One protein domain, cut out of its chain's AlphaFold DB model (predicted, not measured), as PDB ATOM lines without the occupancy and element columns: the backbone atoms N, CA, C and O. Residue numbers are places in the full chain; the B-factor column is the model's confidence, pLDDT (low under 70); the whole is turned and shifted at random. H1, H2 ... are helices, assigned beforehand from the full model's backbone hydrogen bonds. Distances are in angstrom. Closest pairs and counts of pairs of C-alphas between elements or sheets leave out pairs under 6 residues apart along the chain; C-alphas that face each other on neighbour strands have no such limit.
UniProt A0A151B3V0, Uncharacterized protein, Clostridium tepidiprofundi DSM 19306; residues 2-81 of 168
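AT A GLANCE: This is residues 2 to 81 of the 168 residues of an uncharacterized protein of Clostridium tepidiprofundi DSM 19306 (UniProt A0A151B3V0). Little of this domain is regular structure: one long helix, H1, lies between an extended first stretch, residues 2 to 15, running back along one side of it, and a body of loops with the short helix H2 on the other. The printed part has 80 residues, with named helices H1 then H2 holding 28 of them and no named strand; the class is all helix. It is compact, with a radius of gyration of the C-alphas of 12.8 A and spans of 36 by 31 by 20 A.

HOW THE PARTS SIT: Start from H1, residues 16 to 36, and look at its residues 23 to 27, which alone touch H2, residues 64 to 70. They only just touch, with 3 pairs of C-alphas within 8 A; the closest are those of Leu 27 and Phe 64, 6.3 A apart. The helices run the same way at a steep tilt of 67 degrees, only just short of about perpendicular. In both, every O i to N i+4 pair is within hydrogen-bond range.

IN THESE COORDINATES: Find C-alpha 16 at (-42.558, -42.019, 43.883); from there H1 runs 30.7 A to C-alpha 36. H2 runs 10.3 A to C-alpha 70 at (-27.951, -41.662, 27.651).

THE WHOLE: The C-alphas farthest apart, Asn 15 and Pro 38, are 36.2 A apart. The link from H1 to H2 is long, 27 residues, and the printed part has no cut. The pLDDT is under 70 at residues 2 to 19 and 57.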
ATOM      1  N   ILE A   2     -26.873 -14.137  40.323       43.38
ATOM      2  CA  ILE A   2     -28.161 -14.806  40.549       43.38
ATOM      3  C   ILE A   2     -28.573 -15.417  39.212       43.38
ATOM      4  O   ILE A   2     -28.586 -14.716  38.204       43.38
ATOM      5  N   ILE A   3     -28.837 -16.721  39.196       48.56
ATOM      6  CA  ILE A   3     -29.472 -17.372  38.052       48.56
ATOM      7  C   ILE A   3     -30.974 -17.276  38.301       48.56
ATOM      8  O   ILE A   3     -31.518 -18.035  39.108       48.56
ATOM      9  N   ASP A   4     -31.632 -16.328  37.639       52.75
ATOM     10  CA  ASP A   4     -33.091 -16.271  37.619       52.75
ATOM     11  C   ASP A   4     -33.623 -17.544  36.940       52.75
ATOM     12  O   ASP A   4     -33.219 -17.889  35.829       52.75
ATOM     13  N   GLY A   5     -34.499 -18.286  37.625       54.78
ATOM     14  CA  GLY A   5     -35.131 -19.500  37.088       54.78
ATOM     15  C   GLY A   5     -34.684 -20.833  37.697       54.78
ATOM     16  O   GLY A   5     -35.207 -21.874  37.287       54.78
ATOM     17  N   ILE A   6     -33.790 -20.841  38.697       58.66
ATOM     18  CA  ILE A   6     -33.603 -22.035  39.540       58.66
ATOM     19  C   ILE A   6     -34.875 -22.229  40.365       58.66
ATOM     20  O   ILE A   6     -35.139 -21.498  41.317       58.66
ATOM     21  N   VAL A   7     -35.670 -23.233  40.003       57.47
ATOM     22  CA  VAL A   7     -36.831 -23.621  40.806       57.47
ATOM     23  C   VAL A   7     -36.344 -24.548  41.913       57.47
ATOM     24  O   VAL A   7     -35.798 -25.624  41.640       57.47
ATOM     25  N   VAL A   8     -36.540 -24.119  43.157       58.78
ATOM     26  CA  VAL A   8     -36.347 -24.943  44.352       58.78
ATOM     27  C   VAL A   8     -37.672 -25.636  44.638       58.78
ATOM     28  O   VAL A   8     -38.666 -24.987  44.952       58.78
ATOM     29  N   TYR A   9     -37.704 -26.958  44.482       54.97
ATOM     30  CA  TYR A   9     -38.873 -27.753  44.839       54.97
ATOM     31  C   TYR A   9     -38.699 -28.292  46.258       54.97
ATOM     32  O   TYR A   9     -37.772 -29.058  46.519       54.97
ATOM     33  N   HIS A  10     -39.599 -27.907  47.161       52.00
ATOM     34  CA  HIS A  10     -39.719 -28.512  48.483       52.00
ATOM     35  C   HIS A  10     -40.787 -29.604  48.413       52.00
ATOM     36  O   HIS A  10     -41.979 -29.312  48.437       52.00
ATOM     37  N   ALA A  11     -40.364 -30.862  48.284       53.69
ATOM     38  CA  ALA A  11     -41.261 -31.996  48.476       53.69
ATOM     39  C   ALA A  11     -41.332 -32.308  49.977       53.69
ATOM     40  O   ALA A  11     -40.287 -32.492  50.598       53.69
ATOM     41  N   SER A  12     -42.536 -32.365  50.550       49.94
ATOM     42  CA  SER A  12     -42.748 -32.760  51.950       49.94
ATOM     43  C   SER A  12     -42.735 -34.276  52.166       49.94
ATOM     44  O   SER A  12     -42.592 -34.699  53.303       49.94
ATOM     45  N   ASP A  13     -42.854 -35.085  51.101       52.28
ATOM     46  CA  ASP A  13     -43.036 -36.541  51.202       52.28
ATOM     47  C   ASP A  13     -42.296 -37.330  50.105       52.28
ATOM     48  O   ASP A  13     -42.305 -36.946  48.930       52.28
ATOM     49  N   ASP A  14     -41.743 -38.491  50.468       54.66
ATOM     50  CA  ASP A  14     -40.979 -39.419  49.609       54.66
ATOM     51  C   ASP A  14     -41.858 -40.337  48.727       54.66
ATOM     52  O   ASP A  14     -41.512 -41.485  48.435       54.66
ATOM     53  N   ASN A  15     -43.015 -39.861  48.260       59.72
ATOM     54  CA  ASN A  15     -43.816 -40.620  47.293       59.72
ATOM     55  C   ASN A  15     -43.119 -40.656  45.916       59.72
ATOM     56  O   ASN A  15     -42.527 -39.668  45.486       59.72
ATOM     57  N   ILE A  16     -43.226 -41.778  45.188       58.09
ATOM     58  CA  ILE A  16     -42.558 -42.019  43.883       58.09
ATOM     59  C   ILE A  16     -42.761 -40.851  42.896       58.09
ATOM     60  O   ILE A  16     -41.825 -40.438  42.213       58.09
ATOM     61  N   THR A  17     -43.957 -40.257  42.876       61.69
ATOM     62  CA  THR A  17     -44.280 -39.084  42.049       61.69
ATOM     63  C   THR A  17     -43.398 -37.869  42.369       61.69
ATOM     64  O   THR A  17     -42.967 -37.164  41.457       61.69
ATOM     65  N   ASN A  18     -43.073 -37.641  43.644       66.19
ATOM     66  CA  ASN A  18     -42.246 -36.518  44.089       66.19
ATOM     67  C   ASN A  18     -40.764 -36.726  43.751       66.19
ATOM     68  O   ASN A  18     -40.066 -35.767  43.419       66.19
ATOM     69  N   LEU A  19     -40.291 -37.976  43.763       69.12
ATOM     70  CA  LEU A  19     -38.917 -38.332  43.394       69.12
ATOM     71  C   LEU A  19     -38.647 -38.068  41.907       69.12
ATOM     72  O   LEU A  19     -37.628 -37.467  41.563       69.12
ATOM     73  N   ASP A  20     -39.590 -38.431  41.034       73.50
ATOM     74  CA  ASP A  20     -39.489 -38.150  39.599       73.50
ATOM     75  C   ASP A  20     -39.600 -36.646  39.287       73.50
ATOM     76  O   ASP A  20     -38.920 -36.152  38.382       73.50
ATOM     77  N   ILE A  21     -40.429 -35.894  40.023       80.75
ATOM     78  CA  ILE A  21     -40.509 -34.427  39.894       80.75
ATOM     79  C   ILE A  21     -39.182 -33.781  40.307       80.75
ATOM     80  O   ILE A  21     -38.650 -32.952  39.562       80.75
ATOM     81  N   ARG A  22     -38.617 -34.191  41.450       82.88
ATOM     82  CA  ARG A  22     -37.311 -33.719  41.932       82.88
ATOM     83  C   ARG A  22     -36.226 -33.950  40.883       82.88
ATOM     84  O   ARG A  22     -35.485 -33.024  40.559       82.88
ATOM     85  N   GLU A  23     -36.168 -35.145  40.305       86.56
ATOM     86  CA  GLU A  23     -35.140 -35.485  39.321       86.56
ATOM     87  C   GLU A  23     -35.271 -34.675  38.029       86.56
ATOM     88  O   GLU A  23     -34.281 -34.154  37.507       86.56
ATOM     89  N   LYS A  24     -36.507 -34.484  37.547       86.12
ATOM     90  CA  LYS A  24     -36.791 -33.602  36.405       86.12
ATOM     91  C   LYS A  24     -36.327 -32.172  36.674       86.12
ATOM     92  O   LYS A  24     -35.782 -31.540  35.769       86.12
ATOM     93  N   GLN A  25     -36.513 -31.669  37.893       87.94
ATOM     94  CA  GLN A  25     -36.095 -30.317  38.248       87.94
ATOM     95  C   GLN A  25     -34.569 -30.187  38.347       87.94
ATOM     96  O   GLN A  25     -34.020 -29.216  37.827       87.94
ATOM     97  N   ILE A  26     -33.875 -31.177  38.921       90.62
ATOM     98  CA  ILE A  26     -32.401 -31.233  38.928       90.62
ATOM     99  C   ILE A  26     -31.870 -31.201  37.489       90.62
ATOM    100  O   ILE A  26     -31.008 -30.384  37.165       90.62
ATOM    101  N   LEU A  27     -32.430 -32.031  36.603       91.12
ATOM    102  CA  LEU A  27     -32.054 -32.076  35.189       91.12
ATOM    103  C   LEU A  27     -32.308 -30.744  34.475       91.12
ATOM    104  O   LEU A  27     -31.444 -30.278  33.733       91.12
ATOM    105  N   LYS A  28     -33.473 -30.125  34.697       90.31
ATOM    106  CA  LYS A  28     -33.818 -28.821  34.114       90.31
ATOM    107  C   LYS A  28     -32.849 -27.731  34.578       90.31
ATOM    108  O   LYS A  28     -32.333 -26.991  33.744       90.31
ATOM    109  N   ASN A  29     -32.570 -27.670  35.880       90.44
ATOM    110  CA  ASN A  29     -31.643 -26.697  36.458       90.44
ATOM    111  C   ASN A  29     -30.228 -26.897  35.902       90.44
ATOM    112  O   ASN A  29     -29.606 -25.940  35.449       90.44
ATOM    113  N   PHE A  30     -29.741 -28.140  35.864       91.88
ATOM    114  CA  PHE A  30     -28.425 -28.438  35.305       91.88
ATOM    115  C   PHE A  30     -28.319 -28.041  33.829       91.88
ATOM    116  O   PHE A  30     -27.331 -27.422  33.450       91.88
ATOM    117  N   LYS A  31     -29.330 -28.346  33.002       89.19
ATOM    118  CA  LYS A  31     -29.338 -27.943  31.584       89.19
ATOM    119  C   LYS A  31     -29.264 -26.429  31.425       89.19
ATOM    120  O   LYS A  31     -28.433 -25.958  30.661       89.19
ATOM    121  N   SER A  32     -30.051 -25.683  32.199       90.12
ATOM    122  CA  SER A  32     -30.018 -24.216  32.173       90.12
ATOM    123  C   SER A  32     -28.624 -23.666  32.497       90.12
ATOM    124  O   SER A  32     -28.115 -22.819  31.768       90.12
ATOM    125  N   VAL A  33     -27.961 -24.207  33.525       89.88
ATOM    126  CA  VAL A  33     -26.577 -23.844  33.869       89.88
ATOM    127  C   VAL A  33     -25.614 -24.223  32.734       89.88
ATOM    128  O   VAL A  33     -24.815 -23.401  32.292       89.88
ATOM    129  N   TYR A  34     -25.697 -25.454  32.235       90.12
ATOM    130  CA  TYR A  34     -24.789 -25.996  31.222       90.12
ATOM    131  C   TYR A  34     -24.919 -25.320  29.843       90.12
ATOM    132  O   TYR A  34     -23.969 -25.320  29.054       90.12
ATOM    133  N   GLU A  35     -26.090 -24.774  29.523       89.00
ATOM    134  CA  GLU A  35     -26.355 -24.014  28.295       89.00
ATOM    135  C   GLU A  35     -25.932 -22.547  28.418       89.00
ATOM    136  O   GLU A  35     -25.494 -21.964  27.430       89.00
ATOM    137  N   HIS A  36     -26.016 -21.965  29.618       89.75
ATOM    138  CA  HIS A  36     -25.672 -20.564  29.852       89.75
ATOM    139  C   HIS A  36     -24.159 -20.316  29.976       89.75
ATOM    140  O   HIS A  36     -23.653 -19.316  29.467       89.75
ATOM    141  N   TYR A  37     -23.425 -21.203  30.654       87.25
ATOM    142  CA  TYR A  37     -21.993 -21.016  30.915       87.25
ATOM    143  C   TYR A  37     -21.095 -21.689  29.865       87.25
ATOM    144  O   TYR A  37     -21.509 -22.652  29.210       87.25
ATOM    145  N   PRO A  38     -19.828 -21.237  29.722       87.06
ATOM    146  CA  PRO A  38     -18.855 -21.897  28.863       87.06
ATOM    147  C   PRO A  38     -18.765 -23.398  29.141       87.06
ATOM    148  O   PRO A  38     -18.781 -23.854  30.289       87.06
ATOM    149  N   LYS A  39     -18.652 -24.184  28.068       87.06
ATOM    150  CA  LYS A  39     -18.555 -25.640  28.174       87.06
ATOM    151  C   LYS A  39     -17.267 -26.007  28.915       87.06
ATOM    152  O   LYS A  39     -16.180 -25.557  28.564       87.06
ATOM    153  N   GLY A  40     -17.400 -26.830  29.951       87.31
ATOM    154  CA  GLY A  40     -16.317 -27.170  30.868       87.31
ATOM    155  C   GLY A  40     -16.648 -28.387  31.725       87.31
ATOM    156  O   GLY A  40     -17.609 -29.112  31.459       87.31
ATOM    157  N   LYS A  41     -15.829 -28.630  32.754       90.94
ATOM    158  CA  LYS A  41     -16.057 -29.713  33.717       90.94
ATOM    159  C   LYS A  41     -16.970 -29.221  34.837       90.94
ATOM    160  O   LYS A  41     -16.670 -28.218  35.476       90.94
ATOM    161  N   TYR A  42     -18.047 -29.958  35.078       92.44
ATOM    162  CA  TYR A  42     -18.996 -29.697  36.154       92.44
ATOM    163  C   TYR A  42     -18.820 -30.747  37.245       92.44
ATOM    164  O   TYR A  42     -18.697 -31.938  36.955       92.44
ATOM    165  N   TYR A  43     -18.815 -30.297  38.495       92.19
ATOM    166  CA  TYR A  43     -18.641 -31.138  39.674       92.19
ATOM    167  C   TYR A  43     -19.811 -30.906  40.623       92.19
ATOM    168  O   TYR A  43     -20.302 -29.787  40.747       92.19
ATOM    169  N   GLY A  44     -20.255 -31.961  41.297       90.25
ATOM    170  CA  GLY A  44     -21.319 -31.870  42.284       90.25
ATOM    171  C   GLY A  44     -21.320 -33.084  43.198       90.25
ATOM    172  O   GLY A  44     -20.864 -34.162  42.814       90.25
ATOM    173  N   GLN A  45     -21.840 -32.891  44.404       91.00
ATOM    174  CA  GLN A  45     -22.095 -33.956  45.361       91.00
ATOM    175  C   GLN A  45     -23.589 -34.258  45.364       91.00
ATOM    176  O   GLN A  45     -24.412 -33.356  45.500       91.00
ATOM    177  N   TRP A  46     -23.929 -35.536  45.242       90.44
ATOM    178  CA  TRP A  46     -25.309 -35.995  45.176       90.44
ATOM    179  C   TRP A  46     -25.483 -37.246  46.027       90.44
ATOM    180  O   TRP A  46     -24.540 -38.021  46.213       90.44
ATOM    181  N   GLY A  47     -26.705 -37.473  46.509       86.94
ATOM    182  CA  GLY A  47     -27.066 -38.761  47.089       86.94
ATOM    183  C   GLY A  47     -26.827 -39.890  46.084       86.94
ATOM    184  O   GLY A  47     -27.055 -39.733  44.883       86.94
ATOM    185  N   ARG A  48     -26.383 -41.052  46.573       86.06
ATOM    186  CA  ARG A  48     -25.945 -42.175  45.728       86.06
ATOM    187  C   ARG A  48     -26.994 -42.629  44.702       86.06
ATOM    188  O   ARG A  48     -26.606 -43.131  43.659       86.06
ATOM    189  N   ALA A  49     -28.288 -42.432  44.965       85.50
ATOM    190  CA  ALA A  49     -29.378 -42.782  44.050       85.50
ATOM    191  C   ALA A  49     -29.407 -41.968  42.741       85.50
ATOM    192  O   ALA A  49     -29.938 -42.444  41.743       85.50
ATOM    193  N   HIS A  50     -28.814 -40.773  42.725       90.12
ATOM    194  CA  HIS A  50     -28.863 -39.849  41.584       90.12
ATOM    195  C   HIS A  50     -27.784 -40.103  40.529       90.12
ATOM    196  O   HIS A  50     -27.885 -39.639  39.396       90.12
ATOM    197  N   ILE A  51     -26.707 -40.779  40.921       92.31
ATOM    198  CA  ILE A  51     -25.467 -40.850  40.149       92.31
ATOM    199  C   ILE A  51     -25.134 -42.187  39.450       92.31
ATOM    200  O   ILE A  51     -24.121 -42.195  38.751       92.31
ATOM    201  N   PRO A  52     -25.892 -43.301  39.547       91.62
ATOM    202  CA  PRO A  52     -25.592 -44.486  38.743       91.62
ATOM    203  C   PRO A  52     -25.754 -44.212  37.239       91.62
ATOM    204  O   PRO A  52     -26.687 -43.532  36.823       91.62
ATOM    205  N   LEU A  53     -24.878 -44.768  36.396       92.25
ATOM    206  CA  LEU A  53     -24.968 -44.600  34.933       92.25
ATOM    207  C   LEU A  53     -26.143 -45.345  34.289       92.25
ATOM    208  O   LEU A  53     -26.606 -44.945  33.219       92.25
ATOM    209  N   THR A  54     -26.618 -46.406  34.932       87.25
ATOM    210  CA  THR A  54     -27.701 -47.262  34.441       87.25
ATOM    211  C   THR A  54     -29.037 -46.834  35.045       87.25
ATOM    212  O   THR A  54     -29.117 -46.428  36.205       87.25
ATOM    213  N   GLN A  55     -30.102 -46.895  34.244       81.19
ATOM    214  CA  GLN A  55     -31.466 -46.568  34.669       81.19
ATOM    215  C   GLN A  55     -32.111 -47.703  35.465       81.19
ATOM    216  O   GLN A  55     -31.711 -48.858  35.367       81.19
ATOM    217  N   GLY A  56     -33.151 -47.372  36.234       71.19
ATOM    218  CA  GLY A  56     -33.949 -48.374  36.952       71.19
ATOM    219  C   GLY A  56     -33.230 -49.042  38.122       71.19
ATOM    220  O   GLY A  56     -33.779 -49.969  38.713       71.19
ATOM    221  N   VAL A  57     -32.034 -48.557  38.481       69.44
ATOM    222  CA  VAL A  57     -31.242 -49.106  39.591       69.44
ATOM    223  C   VAL A  57     -31.403 -48.398  40.919       69.44
ATOM    224  O   VAL A  57     -30.645 -48.570  41.866       69.44
ATOM    225  N   SER A  58     -32.409 -47.549  40.979       70.06
ATOM    226  CA  SER A  58     -32.813 -46.892  42.195       70.06
ATOM    227  C   SER A  58     -34.316 -46.775  42.218       70.06
ATOM    228  O   SER A  58     -34.981 -46.972  41.199       70.06
ATOM    229  N   HIS A  59     -34.846 -46.374  43.366       71.31
ATOM    230  CA  HIS A  59     -36.220 -45.887  43.460       71.31
ATOM    231  C   HIS A  59     -36.506 -44.698  42.512       71.31
ATOM    232  O   HIS A  59     -37.665 -44.390  42.252       71.31
ATOM    233  N   ILE A  60     -35.466 -44.065  41.952       75.06
ATOM    234  CA  ILE A  60     -35.524 -43.064  40.884       75.06
ATOM    235  C   ILE A  60     -35.259 -43.755  39.539       75.06
ATOM    236  O   ILE A  60     -34.128 -44.138  39.210       75.06
ATOM    237  N   LYS A  61     -36.303 -43.911  38.722       76.19
ATOM    238  CA  LYS A  61     -36.194 -44.608  37.430       76.19
ATOM    239  C   LYS A  61     -35.256 -43.879  36.462       76.19
ATOM    240  O   LYS A  61     -34.419 -44.511  35.821       76.19
ATOM    241  N   ASN A  62     -35.392 -42.554  36.404       82.44
ATOM    242  CA  ASN A  62     -34.669 -41.665  35.496       82.44
ATOM    243  C   ASN A  62     -33.658 -40.802  36.257       82.44
ATOM    244  O   ASN A  62     -33.732 -39.577  36.196       82.44
ATOM    245  N   ASN A  63     -32.749 -41.440  36.997       88.06
ATOM    246  CA  ASN A  63     -31.762 -40.718  37.795       88.06
ATOM    247  C   ASN A  63     -30.874 -39.794  36.933       88.06
ATOM    248  O   ASN A  63     -30.656 -40.025  35.738       88.06
ATOM    249  N   PHE A  64     -30.351 -38.751  37.562       92.56
ATOM    250  CA  PHE A  64     -29.652 -37.635  36.949       92.56
ATOM    251  C   PHE A  64     -28.495 -38.078  36.049       92.56
ATOM    252  O   PHE A  64     -28.466 -37.725  34.866       92.56
ATOM    253  N   ALA A  65     -27.573 -38.890  36.567       94.19
ATOM    254  CA  ALA A  65     -26.416 -39.337  35.796       94.19
ATOM    255  C   ALA A  65     -26.817 -40.211  34.606       94.19
ATOM    256  O   ALA A  65     -26.309 -39.996  33.503       94.19
ATOM    257  N   SER A  66     -27.744 -41.154  34.793       92.44
ATOM    258  CA  SER A  66     -28.188 -42.042  33.716       92.44
ATOM    259  C   SER A  66     -28.855 -41.274  32.571       92.44
ATOM    260  O   SER A  66     -28.567 -41.536  31.400       92.44
ATOM    261  N   VAL A  67     -29.690 -40.272  32.873       92.88
ATOM    262  CA  VAL A  67     -30.343 -39.439  31.852       92.88
ATOM    263  C   VAL A  67     -29.318 -38.599  31.097       92.88
ATOM    264  O   VAL A  67     -29.349 -38.581  29.865       92.88
ATOM    265  N   LEU A  68     -28.377 -37.947  31.788       94.06
ATOM    266  CA  LEU A  68     -27.320 -37.190  31.112       94.06
ATOM    267  C   LEU A  68     -26.415 -38.092  30.259       94.06
ATOM    268  O   LEU A  68     -26.020 -37.703  29.163       94.06
ATOM    269  N   ASN A  69     -26.126 -39.305  30.731       93.88
ATOM    270  CA  ASN A  69     -25.252 -40.249  30.044       93.88
ATOM    271  C   ASN A  69     -25.899 -40.911  28.816       93.88
ATOM    272  O   ASN A  69     -25.178 -41.405  27.952       93.88
ATOM    273  N   THR A  70     -27.232 -40.942  28.722       90.06
ATOM    274  CA  THR A  70     -27.951 -41.662  27.651       90.06
ATOM    275  C   THR A  70     -28.744 -40.746  26.727       90.06
ATOM    276  O   THR A  70     -28.695 -40.914  25.509       90.06
ATOM    277  N   SER A  71     -29.464 -39.781  27.301       87.62
ATOM    278  CA  SER A  71     -30.515 -39.013  26.625       87.62
ATOM    279  C   SER A  71     -30.079 -37.599  26.246       87.62
ATOM    280  O   SER A  71     -30.729 -36.963  25.420       87.62
ATOM    281  N   TYR A  72     -28.991 -37.087  26.830       89.31
ATOM    282  CA  TYR A  72     -28.451 -35.773  26.488       89.31
ATOM    283  C   TYR A  72     -27.199 -35.918  25.621       89.31
ATOM    284  O   TYR A  72     -26.110 -36.206  26.116       89.31
ATOM    285  N   SER A  73     -27.363 -35.747  24.308       90.00
ATOM    286  CA  SER A  73     -26.350 -36.059  23.287       90.00
ATOM    287  C   SER A  73     -24.988 -35.405  23.541       90.00
ATOM    288  O   SER A  73     -23.964 -36.060  23.364       90.00
ATOM    289  N   GLU A  74     -24.960 -34.160  24.021       90.69
ATOM    290  CA  GLU A  74     -23.717 -33.440  24.327       90.69
ATOM    291  C   GLU A  74     -22.885 -34.092  25.440       90.69
ATOM    292  O   GLU A  74     -21.654 -33.976  25.427       90.69
ATOM    293  N   LEU A  75     -23.538 -34.779  26.384       92.62
ATOM    294  CA  LEU A  75     -22.921 -35.394  27.564       92.62
ATOM    295  C   LEU A  75     -22.929 -36.926  27.544       92.62
ATOM    296  O   LEU A  75     -22.391 -37.554  28.461       92.62
ATOM    297  N   LYS A  76     -23.471 -37.533  26.486       93.75
ATOM    298  CA  LYS A  76     -23.487 -38.983  26.301       93.75
ATOM    299  C   LYS A  76     -22.071 -39.558  26.403       93.75
ATOM    300  O   LYS A  76     -21.170 -39.136  25.680       93.75
ATOM    301  N   GLY A  77     -21.872 -40.509  27.317       91.75
ATOM    302  CA  GLY A  77     -20.573 -41.141  27.571       91.75
ATOM    303  C   GLY A  77     -19.533 -40.257  28.274       91.75
ATOM    304  O   GLY A  77     -18.396 -40.692  28.445       91.75
ATOM    305  N   LYS A  78     -19.889 -39.031  28.686       93.44
ATOM    306  CA  LYS A  78     -18.978 -38.075  29.349       93.44
ATOM    307  C   LYS A  78     -19.218 -37.955  30.857       93.44
ATOM    308  O   LYS A  78     -18.517 -37.199  31.527       93.44
ATOM    309  N   ILE A  79     -20.198 -38.681  31.395       95.75
ATOM    310  CA  ILE A  79     -20.532 -38.667  32.821       95.75
ATOM    311  C   ILE A  79     -19.579 -39.584  33.590       95.75
ATOM    312  O   ILE A  79     -19.381 -40.743  33.223       95.75
ATOM    313  N   PHE A  80     -18.997 -39.064  34.674       96.12
ATOM    314  CA  PHE A  80     -18.021 -39.773  35.504       96.12
ATOM    315  C   PHE A  80     -18.502 -39.848  36.964       96.12
ATOM    316  O   PHE A  80     -18.125 -39.010  37.785       96.12
ATOM    317  N   PRO A  81     -19.370 -40.812  37.308       95.62
ATOM    318  CA  PRO A  81     -19.867 -40.945  38.663       95.62
ATOM    319  C   PRO A  81     -18.872 -41.673  39.551       95.62
ATOM    320  O   PRO A  81     -18.286 -42.695  39.176       95.62
TER     321      PRO A  81